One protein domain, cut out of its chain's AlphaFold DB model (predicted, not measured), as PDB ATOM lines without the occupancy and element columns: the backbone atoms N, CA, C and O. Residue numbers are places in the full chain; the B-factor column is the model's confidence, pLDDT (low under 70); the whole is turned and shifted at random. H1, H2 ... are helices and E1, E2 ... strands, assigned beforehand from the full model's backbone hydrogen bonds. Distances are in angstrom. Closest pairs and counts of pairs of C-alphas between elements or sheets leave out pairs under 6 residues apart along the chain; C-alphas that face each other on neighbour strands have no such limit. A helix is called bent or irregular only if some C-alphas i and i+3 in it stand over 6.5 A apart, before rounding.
ATOM      1  N   ASN A 438      38.820 -10.931  72.012       87.31
ATOM      2  CA  ASN A 438      38.886 -10.995  73.465       87.31
ATOM      3  C   ASN A 438      38.454 -12.355  74.026       87.31
ATOM      4  O   ASN A 438      39.039 -12.854  74.982       87.31
ATOM      5  N   ASN A 439      37.458 -12.985  73.404       87.81
ATOM      6  CA  ASN A 439      37.074 -14.345  73.766       87.81
ATOM      7  C   ASN A 439      38.180 -15.347  73.458       87.81
ATOM      8  O   ASN A 439      38.477 -16.176  74.298       87.81
ATOM      9  N   LEU A 440      38.828 -15.231  72.294       88.88
ATOM     10  CA  LEU A 440      39.965 -16.093  71.955       88.88
ATOM     11  C   LEU A 440      41.123 -15.925  72.946       88.88
ATOM     12  O   LEU A 440      41.753 -16.908  73.315       88.88
ATOM     13  N   ARG A 441      41.387 -14.691  73.401       89.56
ATOM     14  CA  ARG A 441      42.339 -14.436  74.491       89.56
ATOM     15  C   ARG A 441      41.913 -15.178  75.759       89.56
ATOM     16  O   ARG A 441      42.704 -15.931  76.306       89.56
ATOM     17  N   TYR A 442      40.664 -15.002  76.190       88.44
ATOM     18  CA  TYR A 442      40.133 -15.673  77.379       88.44
ATOM     19  C   TYR A 442      40.213 -17.207  77.286       88.44
ATOM     20  O   TYR A 442      40.623 -17.844  78.253       88.44
ATOM     21  N   ASP A 443      39.864 -17.798  76.142       89.81
ATOM     22  CA  ASP A 443      39.921 -19.249  75.930       89.81
ATOM     23  C   ASP A 443      41.368 -19.767  76.036       89.81
ATOM     24  O   ASP A 443      41.617 -20.779  76.692       89.81
ATOM     25  N   ASN A 444      42.332 -19.041  75.454       89.50
ATOM     26  CA  ASN A 444      43.755 -19.374  75.549       89.50
ATOM     27  C   ASN A 444      44.272 -19.283  76.990       89.50
ATOM     28  O   ASN A 444      44.920 -20.208  77.472       89.50
ATOM     29  N   GLU A 445      43.979 -18.181  77.683       90.56
ATOM     30  CA  GLU A 445      44.399 -17.973  79.074       90.56
ATOM     31  C   GLU A 445      43.769 -19.007  80.012       90.56
ATOM     32  O   GLU A 445      44.444 -19.537  80.891       90.56
ATOM     33  N   THR A 446      42.502 -19.361  79.775       91.31
ATOM     34  CA  THR A 446      41.807 -20.422  80.512       91.31
ATOM     35  C   THR A 446      42.507 -21.764  80.337       91.31
ATOM     36  O   THR A 446      42.749 -22.449  81.327       91.31
ATOM     37  N   ALA A 447      42.849 -22.142  79.100       91.12
ATOM     38  CA  ALA A 447      43.513 -23.414  78.825       91.12
ATOM     39  C   ALA A 447      44.873 -23.507  79.535       91.12
ATOM     40  O   ALA A 447      45.137 -24.494  80.217       91.12
ATOM     41  N   VAL A 448      45.687 -22.449  79.442       90.94
ATOM     42  CA  VAL A 448      46.988 -22.373  80.122       90.94
ATOM     43  C   VAL A 448      46.821 -22.463  81.637       90.94
ATOM     44  O   VAL A 448      47.497 -23.256  82.289       90.94
ATOM     45  N   MET A 449      45.911 -21.675  82.216       91.81
ATOM     46  CA  MET A 449      45.736 -21.652  83.666       91.81
ATOM     47  C   MET A 449      45.214 -22.990  84.196       91.81
ATOM     48  O   MET A 449      45.668 -23.456  85.238       91.81
ATOM     49  N   GLN A 450      44.303 -23.645  83.472       92.88
ATOM     50  CA  GLN A 450      43.816 -24.976  83.832       92.88
ATOM     51  C   GLN A 450      44.922 -26.032  83.785       92.88
ATOM     52  O   GLN A 450      44.964 -26.876  84.675       92.88
ATOM     53  N   GLU A 451      45.816 -25.979  82.798       93.25
ATOM     54  CA  GLU A 451      46.956 -26.897  82.689       93.25
ATOM     55  C   GLU A 451      47.954 -26.705  83.841       93.25
ATOM     56  O   GLU A 451      48.351 -27.681  84.488       93.25
ATOM     57  N   ILE A 452      48.297 -25.451  84.157       92.81
ATOM     58  CA  ILE A 452      49.159 -25.111  85.298       92.81
ATOM     59  C   ILE A 452      48.525 -25.604  86.600       92.81
ATOM     60  O   ILE A 452      49.172 -26.303  87.377       92.81
ATOM     61  N   CYS A 453      47.251 -25.282  86.834       93.56
ATOM     62  CA  CYS A 453      46.570 -25.654  88.072       93.56
ATOM     63  C   CYS A 453      46.394 -27.168  88.213       93.56
ATOM     64  O   CYS A 453      46.572 -27.703  89.306       93.56
ATOM     65  N   TYR A 454      46.102 -27.871  87.115       94.00
ATOM     66  CA  TYR A 454      46.039 -29.329  87.109       94.00
ATOM     67  C   TYR A 454      47.389 -29.930  87.517       94.00
ATOM     68  O   TYR A 454      47.436 -30.706  88.468       94.00
ATOM     69  N   THR A 455      48.481 -29.492  86.883       94.50
ATOM     70  CA  THR A 455      49.846 -29.960  87.184       94.50
ATOM     71  C   THR A 455      50.233 -29.690  88.639       94.50
ATOM     72  O   THR A 455      50.768 -30.562  89.319       94.50
ATOM     73  N   LEU A 456      49.918 -28.497  89.154       94.38
ATOM     74  CA  LEU A 456      50.141 -28.157  90.559       94.38
ATOM     75  C   LEU A 456      49.376 -29.096  91.497       94.38
ATOM     76  O   LEU A 456      49.941 -29.553  92.482       94.38
ATOM     77  N   SER A 457      48.119 -29.415  91.178       92.88
ATOM     78  CA  SER A 457      47.281 -30.281  92.014       92.88
ATOM     79  C   SER A 457      47.699 -31.755  92.018       92.88
ATOM     80  O   SER A 457      47.411 -32.455  92.990       92.88
ATOM     81  N   THR A 458      48.346 -32.239  90.953       93.25
ATOM     82  CA  THR A 458      48.753 -33.647  90.835       93.25
ATOM     83  C   THR A 458      50.178 -33.894  91.308       93.25
ATOM     84  O   THR A 458      50.432 -34.919  91.941       93.25
ATOM     85  N   ASP A 459      51.092 -32.968  91.011       94.69
ATOM     86  CA  ASP A 459      52.534 -33.232  91.079       94.69
ATOM     87  C   ASP A 459      53.236 -32.458  92.206       94.69
ATOM     88  O   ASP A 459      54.385 -32.763  92.531       94.69
ATOM     89  N   TYR A 460      52.565 -31.475  92.820       93.25
ATOM     90  CA  TYR A 460      53.154 -30.579  93.816       93.25
ATOM     91  C   TYR A 460      52.304 -30.458  95.090       93.25
ATOM     92  O   TYR A 460      51.097 -30.695  95.107       93.25
ATOM     93  N   ASP A 461      52.949 -30.058  96.187       91.81
ATOM     94  CA  ASP A 461      52.273 -29.764  97.451       91.81
ATOM     95  C   ASP A 461      51.667 -28.352  97.429       91.81
ATOM     96  O   ASP A 461      52.335 -27.359  97.716       91.81
ATOM     97  N   THR A 462      50.380 -28.271  97.096       87.38
ATOM     98  CA  THR A 462      49.616 -27.015  96.972       87.38
ATOM     99  C   THR A 462      49.310 -26.320  98.302       87.38
ATOM    100  O   THR A 462      48.759 -25.216  98.298       87.38
ATOM    101  N   SER A 463      49.692 -26.915  99.441       88.81
ATOM    102  CA  SER A 463      49.668 -26.221 100.736       88.81
ATOM    103  C   SER A 463      50.790 -25.180 100.858       88.81
ATOM    104  O   SER A 463      50.653 -24.191 101.593       88.81
ATOM    105  N   LYS A 464      51.881 -25.363 100.100       93.19
ATOM    106  CA  LYS A 464      52.989 -24.411 100.022       93.19
ATOM    107  C   LYS A 464      52.561 -23.130  99.292       93.19
ATOM    108  O   LYS A 464      51.744 -23.197  98.374       93.19
ATOM    109  N   PRO A 465      53.139 -21.968  99.644       94.25
ATOM    110  CA  PRO A 465      52.944 -20.732  98.895       94.25
ATOM    111  C   PRO A 465      53.328 -20.890  97.414       94.25
ATOM    112  O   PRO A 465      54.431 -21.339  97.098       94.25
ATOM    113  N   LEU A 466      52.427 -20.495  96.517       94.12
ATOM    114  CA  LEU A 466      52.612 -20.508  95.066       94.12
ATOM    115  C   LEU A 466      52.966 -19.109  94.555       94.12
ATOM    116  O   LEU A 466      52.135 -18.202  94.585       94.12
ATOM    117  N   ILE A 467      54.183 -18.932  94.053       92.62
ATOM    118  CA  ILE A 467      54.699 -17.634  93.614       92.62
ATOM    119  C   ILE A 467      54.762 -17.593  92.090       92.62
ATOM    120  O   ILE A 467      55.549 -18.304  91.466       92.62
ATOM    121  N   PHE A 468      53.939 -16.734  91.494       91.12
ATOM    122  CA  PHE A 468      53.902 -16.505  90.053       91.12
ATOM    123  C   PHE A 468      54.933 -15.446  89.643       91.12
ATOM    124  O   PHE A 468      55.054 -14.406  90.294       91.12
ATOM    125  N   VAL A 469      55.677 -15.711  88.570       90.81
ATOM    126  CA  VAL A 469      56.755 -14.851  88.051       90.81
ATOM    127  C   VAL A 469      56.734 -14.765  86.525       90.81
ATOM    128  O   VAL A 469      56.297 -15.693  85.844       90.81
ATOM    129  N   GLY A 470      57.259 -13.665  85.990       87.62
ATOM    130  CA  GLY A 470      57.294 -13.366  84.558       87.62
ATOM    131  C   GLY A 470      56.008 -12.756  83.989       87.62
ATOM    132  O   GLY A 470      54.955 -12.779  84.612       87.62
ATOM    133  N   ASN A 471      56.126 -12.226  82.772       86.62
ATOM    134  CA  ASN A 471      55.076 -11.533  82.026       86.62
ATOM    135  C   ASN A 471      54.472 -12.461  80.970       86.62
ATOM    136  O   ASN A 471      55.172 -12.914  80.051       86.62
ATOM    137  N   PHE A 472      53.181 -12.752  81.083       87.25
ATOM    138  CA  PHE A 472      52.472 -13.650  80.188       87.25
ATOM    139  C   PHE A 472      52.401 -13.089  78.760       87.25
ATOM    140  O   PHE A 472      52.218 -11.901  78.502       87.25
ATOM    141  N   SER A 473      52.524 -13.981  77.777       81.75
ATOM    142  CA  SER A 473      52.364 -13.633  76.369       81.75
ATOM    143  C   SER A 473      51.288 -14.500  75.741       81.75
ATOM    144  O   SER A 473      51.406 -15.720  75.676       81.75
ATOM    145  N   ASN A 474      50.275 -13.848  75.172       75.44
ATOM    146  CA  ASN A 474      49.185 -14.490  74.433       75.44
ATOM    147  C   ASN A 474      49.621 -15.118  73.081       75.44
ATOM    148  O   ASN A 474      48.778 -15.541  72.282       75.44
ATOM    149  N   GLY A 475      50.926 -15.154  72.797       79.69
ATOM    150  CA  GLY A 475      51.516 -15.759  71.606       79.69
ATOM    151  C   GLY A 475      51.416 -14.912  70.332       79.69
ATOM    152  O   GLY A 475      50.722 -13.891  70.253       79.69
ATOM    153  N   ASP A 476      52.111 -15.372  69.290       81.19
ATOM    154  CA  ASP A 476      52.280 -14.647  68.024       81.19
ATOM    155  C   ASP A 476      50.954 -14.361  67.307       81.19
ATOM    156  O   ASP A 476      50.752 -13.278  66.752       81.19
ATOM    157  N   ALA A 477      50.015 -15.312  67.324       81.12
ATOM    158  CA  ALA A 477      48.723 -15.158  66.657       81.12
ATOM    159  C   ALA A 477      47.901 -14.002  67.251       81.12
ATOM    160  O   ALA A 477      47.303 -13.215  66.504       81.12
ATOM    161  N   MET A 478      47.907 -13.863  68.582       82.81
ATOM    162  CA  MET A 478      47.256 -12.745  69.259       82.81
ATOM    163  C   MET A 478      48.006 -11.445  68.978       82.81
ATOM    164  O   MET A 478      47.389 -10.456  68.577       82.81
ATOM    165  N   TYR A 479      49.338 -11.465  69.080       81.31
ATOM    166  CA  TYR A 479      50.187 -10.314  68.785       81.31
ATOM    167  C   TYR A 479      49.912  -9.734  67.386       81.31
ATOM    168  O   TYR A 479      49.628  -8.544  67.248       81.31
ATOM    169  N   TYR A 480      49.891 -10.558  66.336       81.88
ATOM    170  CA  TYR A 480      49.616 -10.086  64.973       81.88
ATOM    171  C   TYR A 480      48.161  -9.655  64.737       81.88
ATOM    172  O   TYR A 480      47.889  -8.914  63.790       81.88
ATOM    173  N   SER A 481      47.225 -10.100  65.575       82.81
ATOM    174  CA  SER A 481      45.809  -9.731  65.473       82.81
ATOM    175  C   SER A 481      45.498  -8.378  66.119       82.81
ATOM    176  O   SER A 481      44.540  -7.711  65.707       82.81
ATOM    177  N   THR A 482      46.321  -7.970  67.089       81.69
ATOM    178  CA  THR A 482      46.205  -6.731  67.874       81.69
ATOM    179  C   THR A 482      47.163  -5.640  67.427       81.69
ATOM    180  O   THR A 482      46.952  -4.476  67.761       81.69
ATOM    181  N   HIS A 483      48.183  -5.982  66.643       85.06
ATOM    182  CA  HIS A 483      49.165  -5.037  66.135       85.06
ATOM    183  C   HIS A 483      49.024  -4.816  64.632       85.06
ATOM    184  O   HIS A 483      48.714  -5.720  63.854       85.06
ATOM    185  N   ASP A 484      49.317  -3.598  64.182       82.81
ATOM    186  CA  ASP A 484      49.476  -3.356  62.756       82.81
ATOM    187  C   ASP A 484      50.782  -4.000  62.270       82.81
ATOM    188  O   ASP A 484      51.882  -3.636  62.686       82.81
ATOM    189  N   SER A 485      50.664  -4.932  61.321       75.50
ATOM    190  CA  SER A 485      51.824  -5.559  60.664       75.50
ATOM    191  C   SER A 485      52.738  -4.549  59.947       75.50
ATOM    192  O   SER A 485      53.879  -4.855  59.588       75.50
ATOM    193  N   GLY A 486      52.217  -3.353  59.653       73.81
ATOM    194  CA  GLY A 486      52.849  -2.302  58.868       73.81
ATOM    195  C   GLY A 486      53.209  -2.688  57.438       73.81
ATOM    196  O   GLY A 486      53.957  -1.968  56.775       73.81
ATOM    197  N   LYS A 487      52.640  -3.794  56.944       81.12
ATOM    198  CA  LYS A 487      52.638  -4.161  55.521       81.12
ATOM    199  C   LYS A 487      51.738  -3.230  54.704       81.12
ATOM    200  O   LYS A 487      51.904  -3.099  53.494       81.12
ATOM    201  N   THR A 488      50.780  -2.571  55.353       85.56
ATOM    202  CA  THR A 488      49.895  -1.601  54.705       85.56
ATOM    203  C   THR A 488      50.618  -0.270  54.479       85.56
ATOM    204  O   THR A 488      51.496   0.126  55.247       85.56
ATOM    205  N   ARG A 489      50.217   0.477  53.437       87.56
ATOM    206  CA  ARG A 489      50.752   1.832  53.184       87.56
ATOM    207  C   ARG A 489      50.533   2.764  54.379       87.56
ATOM    208  O   ARG A 489      51.413   3.558  54.697       87.56
ATOM    209  N   ALA A 490      49.374   2.653  55.029       87.00
ATOM    210  CA  ALA A 490      49.021   3.461  56.190       87.00
ATOM    211  C   ALA A 490      49.878   3.106  57.416       87.00
ATOM    212  O   ALA A 490      50.417   4.004  58.057       87.00
ATOM    213  N   GLY A 491      50.096   1.815  57.673       86.56
ATOM    214  CA  GLY A 491      50.980   1.327  58.730       86.56
ATOM    215  C   GLY A 491      52.438   1.737  58.541       86.56
ATOM    216  O   GLY A 491      53.076   2.280  59.444       86.56
ATOM    217  N   ALA A 492      52.964   1.590  57.323       87.12
ATOM    218  CA  ALA A 492      54.304   2.068  56.986       87.12
ATOM    219  C   ALA A 492      54.445   3.590  57.179       87.12
ATOM    220  O   ALA A 492      55.472   4.059  57.677       87.12
ATOM    221  N   MET A 493      53.418   4.363  56.815       89.50
ATOM    222  CA  MET A 493      53.383   5.810  57.033       89.50
ATOM    223  C   MET A 493      53.332   6.161  58.525       89.50
ATOM    224  O   MET A 493      54.109   7.007  58.962       89.50
ATOM    225  N   TYR A 494      52.495   5.475  59.312       89.44
ATOM    226  CA  TYR A 494      52.426   5.633  60.766       89.44
ATOM    227  C   TYR A 494      53.805   5.446  61.408       89.44
ATOM    228  O   TYR A 494      54.264   6.330  62.128       89.44
ATOM    229  N   ARG A 495      54.505   4.342  61.103       87.94
ATOM    230  CA  ARG A 495      55.801   4.022  61.732       87.94
ATOM    231  C   ARG A 495      56.872   5.055  61.395       87.94
ATOM    232  O   ARG A 495      57.608   5.483  62.277       87.94
ATOM    233  N   LYS A 496      56.911   5.521  60.141       88.88
ATOM    234  CA  LYS A 496      57.823   6.597  59.715       88.88
ATOM    235  C   LYS A 496      57.545   7.914  60.442       88.88
ATOM    236  O   LYS A 496      58.485   8.582  60.865       88.88
ATOM    237  N   ILE A 497      56.272   8.295  60.574       90.06
ATOM    238  CA  ILE A 497      55.886   9.534  61.258       90.06
ATOM    239  C   ILE A 497      56.194   9.433  62.753       90.06
ATOM    240  O   ILE A 497      56.817  10.344  63.291       90.06
ATOM    241  N   ARG A 498      55.819   8.328  63.407       87.62
ATOM    242  CA  ARG A 498      56.068   8.109  64.837       87.62
ATOM    243  C   ARG A 498      57.558   8.151  65.162       87.62
ATOM    244  O   ARG A 498      57.958   8.986  65.964       87.62
ATOM    245  N   HIS A 499      58.375   7.381  64.439       88.62
ATOM    246  CA  HIS A 499      59.834   7.393  64.592       88.62
ATOM    247  C   HIS A 499      60.423   8.807  64.489       88.62
ATOM    248  O   HIS A 499      61.321   9.168  65.241       88.62
ATOM    249  N   LYS A 500      59.902   9.649  63.585       89.56
ATOM    250  CA  LYS A 500      60.363  11.038  63.444       89.56
ATOM    251  C   LYS A 500      59.990  11.932  64.639       89.56
ATOM    252  O   LYS A 500      60.659  12.936  64.859       89.56
ATOM    253  N   ILE A 501      58.919  11.618  65.368       86.44
ATOM    254  CA  ILE A 501      58.408  12.446  66.472       86.44
ATOM    255  C   ILE A 501      59.046  12.063  67.811       86.44
ATOM    256  O   ILE A 501      59.412  12.959  68.577       86.44
ATOM    257  N   ASP A 502      59.134  10.764  68.104       83.31
ATOM    258  CA  ASP A 502      59.506  10.241  69.426       83.31
ATOM    259  C   ASP A 502      60.682   9.247  69.407       83.31
ATOM    260  O   ASP A 502      61.073   8.755  70.459       83.31
ATOM    261  N   GLY A 503      61.259   8.954  68.236       82.56
ATOM    262  CA  GLY A 503      62.371   8.009  68.108       82.56
ATOM    263  C   GLY A 503      61.980   6.537  68.275       82.56
ATOM    264  O   GLY A 503      62.868   5.686  68.264       82.56
ATOM    265  N   THR A 504      60.685   6.202  68.399       81.62
ATOM    266  CA  THR A 504      60.237   4.803  68.501       81.62
ATOM    267  C   THR A 504      60.752   4.014  67.295       81.62
ATOM    268  O   THR A 504      60.504   4.437  66.159       81.62
ATOM    269  N   PRO A 505      61.415   2.858  67.494       77.56
ATOM    270  CA  PRO A 505      61.979   2.096  66.392       77.56
ATOM    271  C   PRO A 505      60.933   1.720  65.338       77.56
ATOM    272  O   PRO A 505      59.843   1.249  65.662       77.56
ATOM    273  N   VAL A 506      61.281   1.879  64.056       73.88
ATOM    274  CA  VAL A 506      60.368   1.628  62.920       73.88
ATOM    275  C   VAL A 506      59.910   0.168  62.851       73.88
ATOM    276  O   VAL A 506      58.874  -0.121  62.258       73.88
ATOM    277  N   TRP A 507      60.665  -0.761  63.439       64.81
ATOM    278  CA  TRP A 507      60.319  -2.180  63.483       64.81
ATOM    279  C   TRP A 507      59.296  -2.525  64.575       64.81
ATOM    280  O   TRP A 507      58.671  -3.578  64.483       64.81
ATOM    281  N   LYS A 508      59.071  -1.651  65.570       70.69
ATOM    282  CA  LYS A 508      58.085  -1.896  66.629       70.69
ATOM    283  C   LYS A 508      56.677  -1.764  66.049       70.69
ATOM    284  O   LYS A 508      56.276  -0.689  65.589       70.69
ATOM    285  N   SER A 509      55.932  -2.866  66.042       72.75
ATOM    286  CA  SER A 509      54.550  -2.865  65.569       72.75
ATOM    287  C   SER A 509      53.685  -2.042  66.526       72.75
ATOM    288  O   SER A 509      53.807  -2.198  67.742       72.75
ATOM    289  N   PRO A 510      52.839  -1.130  66.028       77.25
ATOM    290  CA  PRO A 510      51.957  -0.368  66.892       77.25
ATOM    291  C   PRO A 510      50.696  -1.158  67.214       77.25
ATOM    292  O   PRO A 510      50.129  -1.845  66.363       77.25
ATOM    293  N   LEU A 511      50.250  -1.001  68.450       78.75
ATOM    294  CA  LEU A 511      49.043  -1.610  68.971       78.75
ATOM    295  C   LEU A 511      47.792  -0.913  68.392       78.75
ATOM    296  O   LEU A 511      47.737   0.319  68.321       78.75
ATOM    297  N   LEU A 512      46.810  -1.697  67.942       80.75
ATOM    298  CA  LEU A 512      45.559  -1.220  67.336       80.75
ATOM    299  C   LEU A 512      44.497  -0.848  68.381       80.75
ATOM    300  O   LEU A 512      43.687   0.038  68.113       80.75
ATOM    301  N   VAL A 513      44.518  -1.509  69.541       76.62
ATOM    302  CA  VAL A 513      43.624  -1.304  70.696       76.62
ATOM    303  C   VAL A 513      44.459  -1.303  71.971       76.62
ATOM    304  O   VAL A 513      45.315  -2.157  72.121       76.62
ATOM    305  N   GLN A 514      44.278  -0.331  72.859       73.94
ATOM    306  CA  GLN A 514      45.176  -0.125  74.002       73.94
ATOM    307  C   GLN A 514      44.959  -1.118  75.144       73.94
ATOM    308  O   GLN A 514      45.925  -1.515  75.785       73.94
ATOM    309  N   SER A 515      43.707  -1.455  75.420       70.38
ATOM    310  CA  SER A 515      43.297  -2.187  76.622       70.38
ATOM    311  C   SER A 515      42.368  -3.356  76.338       70.38
ATOM    312  O   SER A 515      42.340  -4.323  77.091       70.38
ATOM    313  N   THR A 516      41.626  -3.303  75.231       71.38
ATOM    314  CA  THR A 516      40.871  -4.464  74.762       71.38
ATOM    315  C   THR A 516      41.859  -5.577  74.440       71.38
ATOM    316  O   THR A 516      42.800  -5.330  73.690       71.38
ATOM    317  N   VAL A 517      41.628  -6.776  74.977       77.81
ATOM    318  CA  VAL A 517      42.490  -7.965  74.845       77.81
ATOM    319  C   VAL A 517      43.852  -7.938  75.566       77.81
ATOM    320  O   VAL A 517      44.702  -8.783  75.283       77.81
ATOM    321  N   SER A 518      44.073  -7.015  76.508       79.31
ATOM    322  CA  SER A 518      45.200  -7.115  77.459       79.31
ATOM    323  C   SER A 518      45.125  -8.421  78.251       79.31
ATOM    324  O   SER A 518      44.025  -8.922  78.459       79.31
ATOM    325  N   SER A 519      46.251  -8.987  78.695       84.94
ATOM    326  CA  SER A 519      46.193 -10.263  79.415       84.94
ATOM    327  C   SER A 519      45.469 -10.128  80.753       84.94
ATOM    328  O   SER A 519      45.766  -9.212  81.520       84.94
ATOM    329  N   ALA A 520      44.515 -11.023  81.029       86.25
ATOM    330  CA  ALA A 520      43.888 -11.066  82.345       86.25
ATOM    331  C   ALA A 520      44.848 -11.672  83.380       86.25
ATOM    332  O   ALA A 520      44.865 -11.212  84.515       86.25
ATOM    333  N   ILE A 521      45.684 -12.637  82.975       88.06
ATOM    334  CA  ILE A 521      46.719 -13.241  83.829       88.06
ATOM    335  C   ILE A 521      47.678 -12.161  84.340       88.06
ATOM    336  O   ILE A 521      47.824 -12.029  85.552       88.06
ATOM    337  N   ASP A 522      48.247 -11.343  83.445       85.69
ATOM    338  CA  ASP A 522      49.142 -10.245  83.854       85.69
ATOM    339  C   ASP A 522      48.425  -9.242  84.757       85.69
ATOM    340  O   ASP A 522      48.979  -8.780  85.750       85.69
ATOM    341  N   PHE A 523      47.166  -8.911  84.448       85.44
ATOM    342  CA  PHE A 523      46.409  -7.978  85.275       85.44
ATOM    343  C   PHE A 523      46.209  -8.519  86.695       85.44
ATOM    344  O   PHE A 523      46.443  -7.793  87.655       85.44
ATOM    345  N   TYR A 524      45.787  -9.776  86.854       86.81
ATOM    346  CA  TYR A 524      45.550 -10.368  88.174       86.81
ATOM    347  C   TYR A 524      46.836 -10.662  88.950       86.81
ATOM    348  O   TYR A 524      46.804 -10.690  90.182       86.81
ATOM    349  N   HIS A 525      47.944 -10.857  88.237       83.38
ATOM    350  CA  HIS A 525      49.278 -11.012  88.804       83.38
ATOM    351  C   HIS A 525      49.865  -9.684  89.297       83.38
ATOM    352  O   HIS A 525      50.412  -9.638  90.393       83.38
ATOM    353  N   GLU A 526      49.719  -8.594  88.539       80.12
ATOM    354  CA  GLU A 526      50.379  -7.323  88.861       80.12
ATOM    355  C   GLU A 526      49.513  -6.322  89.638       80.12
ATOM    356  O   GLU A 526      50.031  -5.540  90.442       80.12
ATOM    357  N   GLU A 527      48.210  -6.257  89.361       77.88
ATOM    358  CA  GLU A 527      47.345  -5.225  89.933       77.88
ATOM    359  C   GLU A 527      46.899  -5.585  91.353       77.88
ATOM    360  O   GLU A 527      46.727  -6.747  91.717       77.88
ATOM    361  N   PHE A 528      46.684  -4.548  92.167       77.00
ATOM    362  CA  PHE A 528      46.351  -4.679  93.593       77.00
ATOM    363  C   PHE A 528      47.360  -5.503  94.397       77.00
ATOM    364  O   PHE A 528      46.947  -6.195  95.323       77.00
ATOM    365  N   ASP A 529      48.651  -5.424  94.067       80.06
ATOM    366  CA  ASP A 529      49.714  -6.170  94.754       80.06
ATOM    367  C   ASP A 529      49.465  -7.696  94.706       80.06
ATOM    368  O   ASP A 529      49.513  -8.390  95.722       80.06
ATOM    369  N   GLY A 530      49.068  -8.203  93.529       77.06
ATOM    370  CA  GLY A 530      48.858  -9.633  93.260       77.06
ATOM    371  C   GLY A 530      47.663 -10.270  93.979       77.06
ATOM    372  O   GLY A 530      47.431 -11.474  93.865       77.06
ATOM    373  N   ARG A 531      46.861  -9.478  94.703       83.50
ATOM    374  CA  ARG A 531      45.747  -9.963  95.542       83.50
ATOM    375  C   ARG A 531      44.660 -10.712  94.774       83.50
ATOM    376  O   ARG A 531      43.881 -11.432  95.390       83.50
ATOM    377  N   LEU A 532      44.581 -10.528  93.459       87.44
ATOM    378  CA  LEU A 532      43.541 -11.128  92.631       87.44
ATOM    379  C   LEU A 532      43.946 -12.458  91.990       87.44
ATOM    380  O   LEU A 532      43.069 -13.177  91.517       87.44
ATOM    381  N   MET A 533      45.231 -12.821  91.980       88.75
ATOM    382  CA  MET A 533      45.679 -14.062  91.340       88.75
ATOM    383  C   MET A 533      45.069 -15.302  92.011       88.75
ATOM    384  O   MET A 533      44.613 -16.223  91.331       88.75
ATOM    385  N   GLY A 534      44.967 -15.292  93.343       88.38
ATOM    386  CA  GLY A 534      44.259 -16.332  94.093       88.38
ATOM    387  C   GLY A 534      42.773 -16.420  93.724       88.38
ATOM    388  O   GLY A 534      42.262 -17.513  93.496       88.38
ATOM    389  N   GLU A 535      42.083 -15.280  93.577       87.50
ATOM    390  CA  GLU A 535      40.676 -15.248  93.142       87.50
ATOM    391  C   GLU A 535      40.503 -15.778  91.709       87.50
ATOM    392  O   GLU A 535      39.535 -16.482  91.412       87.50
ATOM    393  N   TYR A 536      41.456 -15.476  90.823       89.12
ATOM    394  CA  TYR A 536      41.480 -15.972  89.446       89.12
ATOM    395  C   TYR A 536      41.627 -17.497  89.378       89.12
ATOM    396  O   TYR A 536      40.949 -18.150  88.586       89.12
ATOM    397  N   ILE A 537      42.446 -18.082  90.248       90.69
ATOM    398  CA  ILE A 537      42.625 -19.536  90.358       90.69
ATOM    399  C   ILE A 537      41.393 -20.196  90.998       90.69
ATOM    400  O   ILE A 537      40.870 -21.183  90.466       90.69
ATOM    401  N   ALA A 538      40.847 -19.594  92.058       89.88
ATOM    402  CA  ALA A 538      39.619 -20.041  92.718       89.88
ATOM    403  C   ALA A 538      38.410 -20.053  91.774       89.88
ATOM    404  O   ALA A 538      37.566 -20.949  91.846       89.88
ATOM    405  N   TYR A 539      38.348 -19.114  90.828       88.00
ATOM    406  CA  TYR A 539      37.323 -19.093  89.786       88.00
ATOM    407  C   TYR A 539      37.314 -20.363  88.914       88.00
ATOM    408  O   TYR A 539      36.245 -20.771  88.446       88.00
ATOM    409  N   TYR A 540      38.464 -21.019  88.724       89.62
ATOM    410  CA  TYR A 540      38.567 -22.303  88.019       89.62
ATOM    411  C   TYR A 540      38.373 -23.529  88.927       89.62
ATOM    412  O   TYR A 540      38.427 -24.653  88.433       89.62
ATOM    413  N   GLY A 541      38.084 -23.328  90.217       90.00
ATOM    414  CA  GLY A 541      37.784 -24.394  91.177       90.00
ATOM    415  C   GLY A 541      38.984 -24.901  91.975       90.00
ATOM    416  O   GLY A 541      38.876 -25.952  92.602       90.00
ATOM    417  N   TYR A 542      40.103 -24.176  91.961       91.88
ATOM    418  CA  TYR A 542      41.311 -24.532  92.702       91.88
ATOM    419  C   TYR A 542      41.489 -23.623  93.920       91.88
ATOM    420  O   TYR A 542      41.478 -22.403  93.789       91.88
ATOM    421  N   ASP A 543      41.665 -24.211  95.100       90.69
ATOM    422  CA  ASP A 543      41.903 -23.483  96.349       90.69
ATOM    423  C   ASP A 543      43.376 -23.635  96.741       90.69
ATOM    424  O   ASP A 543      43.761 -24.595  97.410       90.69
ATOM    425  N   PHE A 544      44.220 -22.748  96.210       92.50
ATOM    426  CA  PHE A 544      45.667 -22.780  96.417       92.50
ATOM    427  C   PHE A 544      46.141 -21.617  97.286       92.50
ATOM    428  O   PHE A 544      45.584 -20.520  97.253       92.50
ATOM    429  N   ASN A 545      47.241 -21.833  98.009       91.31
ATOM    430  CA  ASN A 545      47.888 -20.793  98.798       91.31
ATOM    431  C   ASN A 545      48.706 -19.849  97.897       91.31
ATOM    432  O   ASN A 545      49.883 -20.089  97.642       91.31
ATOM    433  N   VAL A 546      48.083 -18.780  97.401       91.12
ATOM    434  CA  VAL A 546      48.739 -17.763  96.561       91.12
ATOM    435  C   VAL A 546      48.959 -16.490  97.386       91.12
ATOM    436  O   VAL A 546      47.994 -15.761  97.633       91.12
ATOM    437  N   PRO A 547      50.192 -16.207  97.851       89.50
ATOM    438  CA  PRO A 547      50.470 -14.992  98.601       89.50
ATOM    439  C   PRO A 547      50.300 -13.753  97.716       89.50
ATOM    440  O   PRO A 547      50.739 -13.722  96.569       89.50
ATOM    441  N   ALA A 548      49.692 -12.712  98.282       87.25
ATOM    442  CA  ALA A 548      49.679 -11.386  97.681       87.25
ATOM    443  C   ALA A 548      51.052 -10.734  97.880       87.25
ATOM    444  O   ALA A 548      51.487 -10.560  99.020       87.25
ATOM    445  N   LEU A 549      51.723 -10.402  96.782       85.12
ATOM    446  CA  LEU A 549      53.043  -9.790  96.775       85.12
ATOM    447  C   LEU A 549      52.978  -8.501  95.954       85.12
ATOM    448  O   LEU A 549      52.457  -8.468  94.840       85.12
ATOM    449  N   SER A 550      53.526  -7.421  96.503       82.56
ATOM    450  CA  SER A 550      53.701  -6.173  95.763       82.56
ATOM    451  C   SER A 550      54.720  -6.336  94.633       82.56
ATOM    452  O   SER A 550      55.541  -7.258  94.619       82.56
ATOM    453  N   ARG A 551      54.714  -5.400  93.675       78.88
ATOM    454  CA  ARG A 551      55.680  -5.410  92.561       78.88
ATOM    455  C   ARG A 551      57.134  -5.466  93.034       78.88
ATOM    456  O   ARG A 551      57.922  -6.186  92.433       78.88
ATOM    457  N   ASP A 552      57.473  -4.749  94.105       83.75
ATOM    458  CA  ASP A 552      58.835  -4.728  94.649       83.75
ATOM    459  C   ASP A 552      59.199  -6.060  95.329       83.75
ATOM    460  O   ASP A 552      60.334  -6.521  95.225       83.75
ATOM    461  N   GLU A 553      58.226  -6.721  95.964       86.75
ATOM    462  CA  GLU A 553      58.398  -8.052  96.562       86.75
ATOM    463  C   GLU A 553      58.517  -9.164  95.508       86.75
ATOM    464  O   GLU A 553      59.124 -10.196  95.782       86.75
ATOM    465  N   HIS A 554      57.998  -8.952  94.293       85.62
ATOM    466  CA  HIS A 554      58.130  -9.891  93.175       85.62
ATOM    467  C   HIS A 554      59.516  -9.887  92.511       85.62
ATOM    468  O   HIS A 554      59.917 -10.907  91.947       85.62
ATOM    469  N   ILE A 555      60.261  -8.775  92.574       87.62
ATOM    470  CA  ILE A 555      61.593  -8.630  91.952       87.62
ATOM    471  C   ILE A 555      62.553  -9.778  92.315       87.62
ATOM    472  O   ILE A 555      63.056 -10.416  91.388       87.62
ATOM    473  N   PRO A 556      62.794 -10.114  93.601       91.62
ATOM    474  CA  PRO A 556      63.743 -11.171  93.954       91.62
ATOM    475  C   PRO A 556      63.338 -12.549  93.415       91.62
ATOM    476  O   PRO A 556      64.204 -13.333  93.028       91.62
ATOM    477  N   TYR A 557      62.038 -12.845  93.327       92.00
ATOM    478  CA  TYR A 557      61.556 -14.111  92.770       92.00
ATOM    479  C   TYR A 557      61.719 -14.172  91.245       92.00
ATOM    480  O   TYR A 557      62.047 -15.231  90.709       92.00
ATOM    481  N   ASN A 558      61.540 -13.047  90.542       90.62
ATOM    482  CA  ASN A 558      61.851 -12.951  89.110       90.62
ATOM    483  C   ASN A 558      63.354 -13.160  88.855       90.62
ATOM    484  O   ASN A 558      63.727 -13.905  87.948       90.62
ATOM    485  N   GLU A 559      64.219 -12.551  89.672       92.50
ATOM    486  CA  GLU A 559      65.674 -12.729  89.587       92.50
ATOM    487  C   GLU A 559      66.095 -14.177  89.882       92.50
ATOM    488  O   GLU A 559      66.935 -14.732  89.170       92.50
ATOM    489  N   GLU A 560      65.484 -14.823  90.880       93.81
ATOM    490  CA  GLU A 560      65.718 -16.241  91.171       93.81
ATOM    491  C   GLU A 560      65.292 -17.132  89.998       93.81
ATOM    492  O   GLU A 560      66.066 -17.987  89.562       93.81
ATOM    493  N   ALA A 561      64.095 -16.915  89.442       92.75
ATOM    494  CA  ALA A 561      63.606 -17.662  88.285       92.75
ATOM    495  C   ALA A 561      64.544 -17.522  87.076       92.75
ATOM    496  O   ALA A 561      64.830 -18.507  86.385       92.75
ATOM    497  N   ALA A 562      65.068 -16.312  86.852       92.81
ATOM    498  CA  ALA A 562      66.031 -16.034  85.794       92.81
ATOM    499  C   ALA A 562      67.369 -16.743  86.059       92.81
ATOM    500  O   ALA A 562      67.924 -17.370  85.154       92.81
ATOM    501  N   GLY A 563      67.854 -16.727  87.305       92.69
ATOM    502  CA  GLY A 563      69.058 -17.447  87.732       92.69
ATOM    503  C   GLY A 563      68.946 -18.970  87.597       92.69
ATOM    504  O   GLY A 563      69.934 -19.640  87.296       92.69
ATOM    505  N   LEU A 564      67.738 -19.517  87.748       92.38
ATOM    506  CA  LEU A 564      67.421 -20.930  87.509       92.38
ATOM    507  C   LEU A 564      67.273 -21.277  86.016       92.38
ATOM    508  O   LEU A 564      67.128 -22.453  85.674       92.38
ATOM    509  N   GLY A 565      67.293 -20.287  85.118       92.44
ATOM    510  CA  GLY A 565      67.063 -20.492  83.689       92.44
ATOM    511  C   GLY A 565      65.654 -21.008  83.384       92.44
ATOM    512  O   GLY A 565      65.474 -21.785  82.438       92.44
ATOM    513  N   MET A 566      64.665 -20.628  84.201       93.69
ATOM    514  CA  MET A 566      63.280 -21.051  84.013       93.69
ATOM    515  C   MET A 566      62.736 -20.532  82.683       93.69
ATOM    516  O   MET A 566      62.901 -19.369  82.323       93.69
ATOM    517  N   LYS A 567      62.065 -21.419  81.951       91.12
ATOM    518  CA  LYS A 567      61.324 -21.078  80.735       91.12
ATOM    519  C   LYS A 567      59.847 -20.840  81.069       91.12
ATOM    520  O   LYS A 567      59.407 -21.282  82.132       91.12
ATOM    521  N   PRO A 568      59.080 -20.185  80.176       88.81
ATOM    522  CA  PRO A 568      57.637 -20.067  80.344       88.81
ATOM    523  C   PRO A 568      56.992 -21.427  80.623       88.81
ATOM    524  O   PRO A 568      57.298 -22.411  79.949       88.81
ATOM    525  N   PHE A 569      56.108 -21.444  81.615       89.25
ATOM    526  CA  PHE A 569      55.377 -22.589  82.166       89.25
ATOM    527  C   PHE A 569      56.213 -23.599  82.965       89.25
ATOM    528  O   PHE A 569      55.690 -24.630  83.385       89.25
ATOM    529  N   ASN A 570      57.486 -23.306  83.248       93.31
ATOM    530  CA  ASN A 570      58.259 -24.105  84.195       93.31
ATOM    531  C   ASN A 570      57.754 -23.891  85.631       93.31
ATOM    532  O   ASN A 570      57.491 -22.762  86.050       93.31
ATOM    533  N   ILE A 571      57.730 -24.978  86.402       94.88
ATOM    534  CA  ILE A 571      57.417 -24.992  87.834       94.88
ATOM    535  C   ILE A 571      58.637 -25.544  88.580       94.88
ATOM    536  O   ILE A 571      59.251 -26.513  88.128       94.88
ATOM    537  N   ALA A 572      59.020 -24.915  89.691       93.75
ATOM    538  CA  ALA A 572      60.143 -25.340  90.523       93.75
ATOM    539  C   ALA A 572      59.755 -25.355  92.008       93.75
ATOM    540  O   ALA A 572      59.364 -24.328  92.560       93.75
ATOM    541  N   ASP A 573      59.907 -26.505  92.672       93.88
ATOM    542  CA  ASP A 573      59.773 -26.609  94.131       93.88
ATOM    543  C   ASP A 573      61.071 -26.129  94.804       93.88
ATOM    544  O   ASP A 573      62.167 -26.608  94.490       93.88
ATOM    545  N   ARG A 574      60.954 -25.152  95.708       94.44
ATOM    546  CA  ARG A 574      62.070 -24.540  96.446       94.44
ATOM    547  C   ARG A 574      62.144 -25.008  97.898       94.44
ATOM    548  O   ARG A 574      62.907 -24.459  98.686       94.44
ATOM    549  N   GLY A 575      61.372 -26.030  98.260       90.50
ATOM    550  CA  GLY A 575      61.206 -26.490  99.634       90.50
ATOM    551  C   GLY A 575      60.096 -25.707 100.326       90.50
ATOM    552  O   GLY A 575      59.035 -26.277 100.574       90.50
ATOM    553  N   ASP A 576      60.327 -24.415 100.568       92.25
ATOM    554  CA  ASP A 576      59.425 -23.550 101.345       92.25
ATOM    555  C   ASP A 576      58.280 -22.941 100.517       92.25
ATOM    556  O   ASP A 576      57.246 -22.574 101.068       92.25
ATOM    557  N   TYR A 577      58.451 -22.838  99.198       94.50
ATOM    558  CA  TYR A 577      57.468 -22.316  98.243       94.50
ATOM    559  C   TYR A 577      57.650 -22.977  96.874       94.50
ATOM    560  O   TYR A 577      58.665 -23.627  96.604       94.50
ATOM    561  N   ILE A 578      56.665 -22.800  96.001       95.31
ATOM    562  CA  ILE A 578      56.701 -23.262  94.614       95.31
ATOM    563  C   ILE A 578      56.739 -22.040  93.704       95.31
ATOM    564  O   ILE A 578      55.893 -21.154  93.802       95.31
ATOM    565  N   LEU A 579      57.722 -22.001  92.811       94.44
ATOM    566  CA  LEU A 579      57.922 -20.922  91.853       94.44
ATOM    567  C   LEU A 579      57.336 -21.322  90.495       94.44
ATOM    568  O   LEU A 579      57.674 -22.383  89.966       94.44
ATOM    569  N   ILE A 580      56.466 -20.485  89.928       94.25
ATOM    570  CA  ILE A 580      55.749 -20.742  88.672       94.25
ATOM    571  C   ILE A 580      56.054 -19.623  87.683       94.25
ATOM    572  O   ILE A 580      55.603 -18.490  87.846       94.25
ATOM    573  N   CYS A 581      56.790 -19.944  86.623       92.62
ATOM    574  CA  CYS A 581      57.078 -18.993  85.557       92.62
ATOM    575  C   CYS A 581      55.921 -18.972  84.557       92.62
ATOM    576  O   CYS A 581      55.744 -19.924  83.808       92.62
ATOM    577  N   ILE A 582      55.123 -17.906  84.524       90.06
ATOM    578  CA  ILE A 582      53.989 -17.767  83.590       90.06
ATOM    579  C   ILE A 582      54.396 -17.185  82.237       90.06
ATOM    580  O   ILE A 582      53.626 -17.260  81.281       90.06
TER     581      ILE A 582
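This is residues 438 to 582 of the 586 residues of an uncharacterized protein of Sarcina sp (UniProt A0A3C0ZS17). A small three-stranded sheet with H6 across one face, the long helix H1 and the helical hairpin H4 and H5 form a body at one end. From it a long arm makes the length, with H2 near H1 and H3 at the far end; residues 503 to 519 lead back from H3 to H4. The printed part has 145 residues, with six named helices and three named strands in the order H1 E1 H2 H3 H4 H5 H6 E2 E3; the mixed sheet runs E1 E3 E2, and the class is mostly helix. The whole is loose, with a radius of gyration of the C-alphas of 18.0 A, and elongated, spanning 55 by 31 by 26 A.

With its residues 442 to 445 alone, H1, residues 438 to 459, only just touches H4, residues 520 to 526, with 3 pairs of C-alphas within 8 A; the closest C-alphas are those of Glu 445 and Ile 521, 7.1 A apart. The edge strand E1, residues 466 to 469, is parallel to the inner strand E3, residues 578 to 581, with N 467 and O 578 2.8 A apart. H1 only grazes this sheet with residues 452 to 456. H2, residues 475 to 482, is close to H1 but not clearly touching, the closest C-alphas being those of Arg 441 and Met 478 at 7.4 A. H3, residues 489 to 502, is apart from H2 and H4. H4 and H5, residues 533 to 539, form a hairpin and touch, the C-alphas of Tyr 524 and Met 533 being closest at 4.9 A. H6, residues 551 to 563, is on the sheet at a height of 8.4 A, over E1 and E3 and across the strands, at 87 degrees to E1 on the local plane; with the sheet it makes two layers, a helix on one face of a sheet. Its closest C-alpha pair with E1 is Asn 558 and Val 469, 5.5 A apart. E2, residues 571 to 573, forms an antiparallel hairpin with E3, with N 572 and O 579 2.9 A apart. Every O i to N i+4 pair is within hydrogen-bond range in H1, H2, H3, H4 and H5, and 7 of 9 are in H6.

H1 runs 31.5 A from C-alpha 438 at (38.886, -10.995, 73.465). H3 runs 20.3 A from C-alpha 489 at (50.752, 1.832, 53.184). H6 measures 18.6 A and is only just irregular, C-alphas 553 and 556 being 6.7 A apart. E3 ends at C-alpha 581, (57.078, -18.993, 85.557).

The C-alphas of Arg 489 and Gly 575 are the two farthest apart, 55.4 A. The printed part has no cut. The links H3 to H4 and H5 to H6 are long. Mean pLDDT of the printed part is 87.0, and residue 507 alone is under 70.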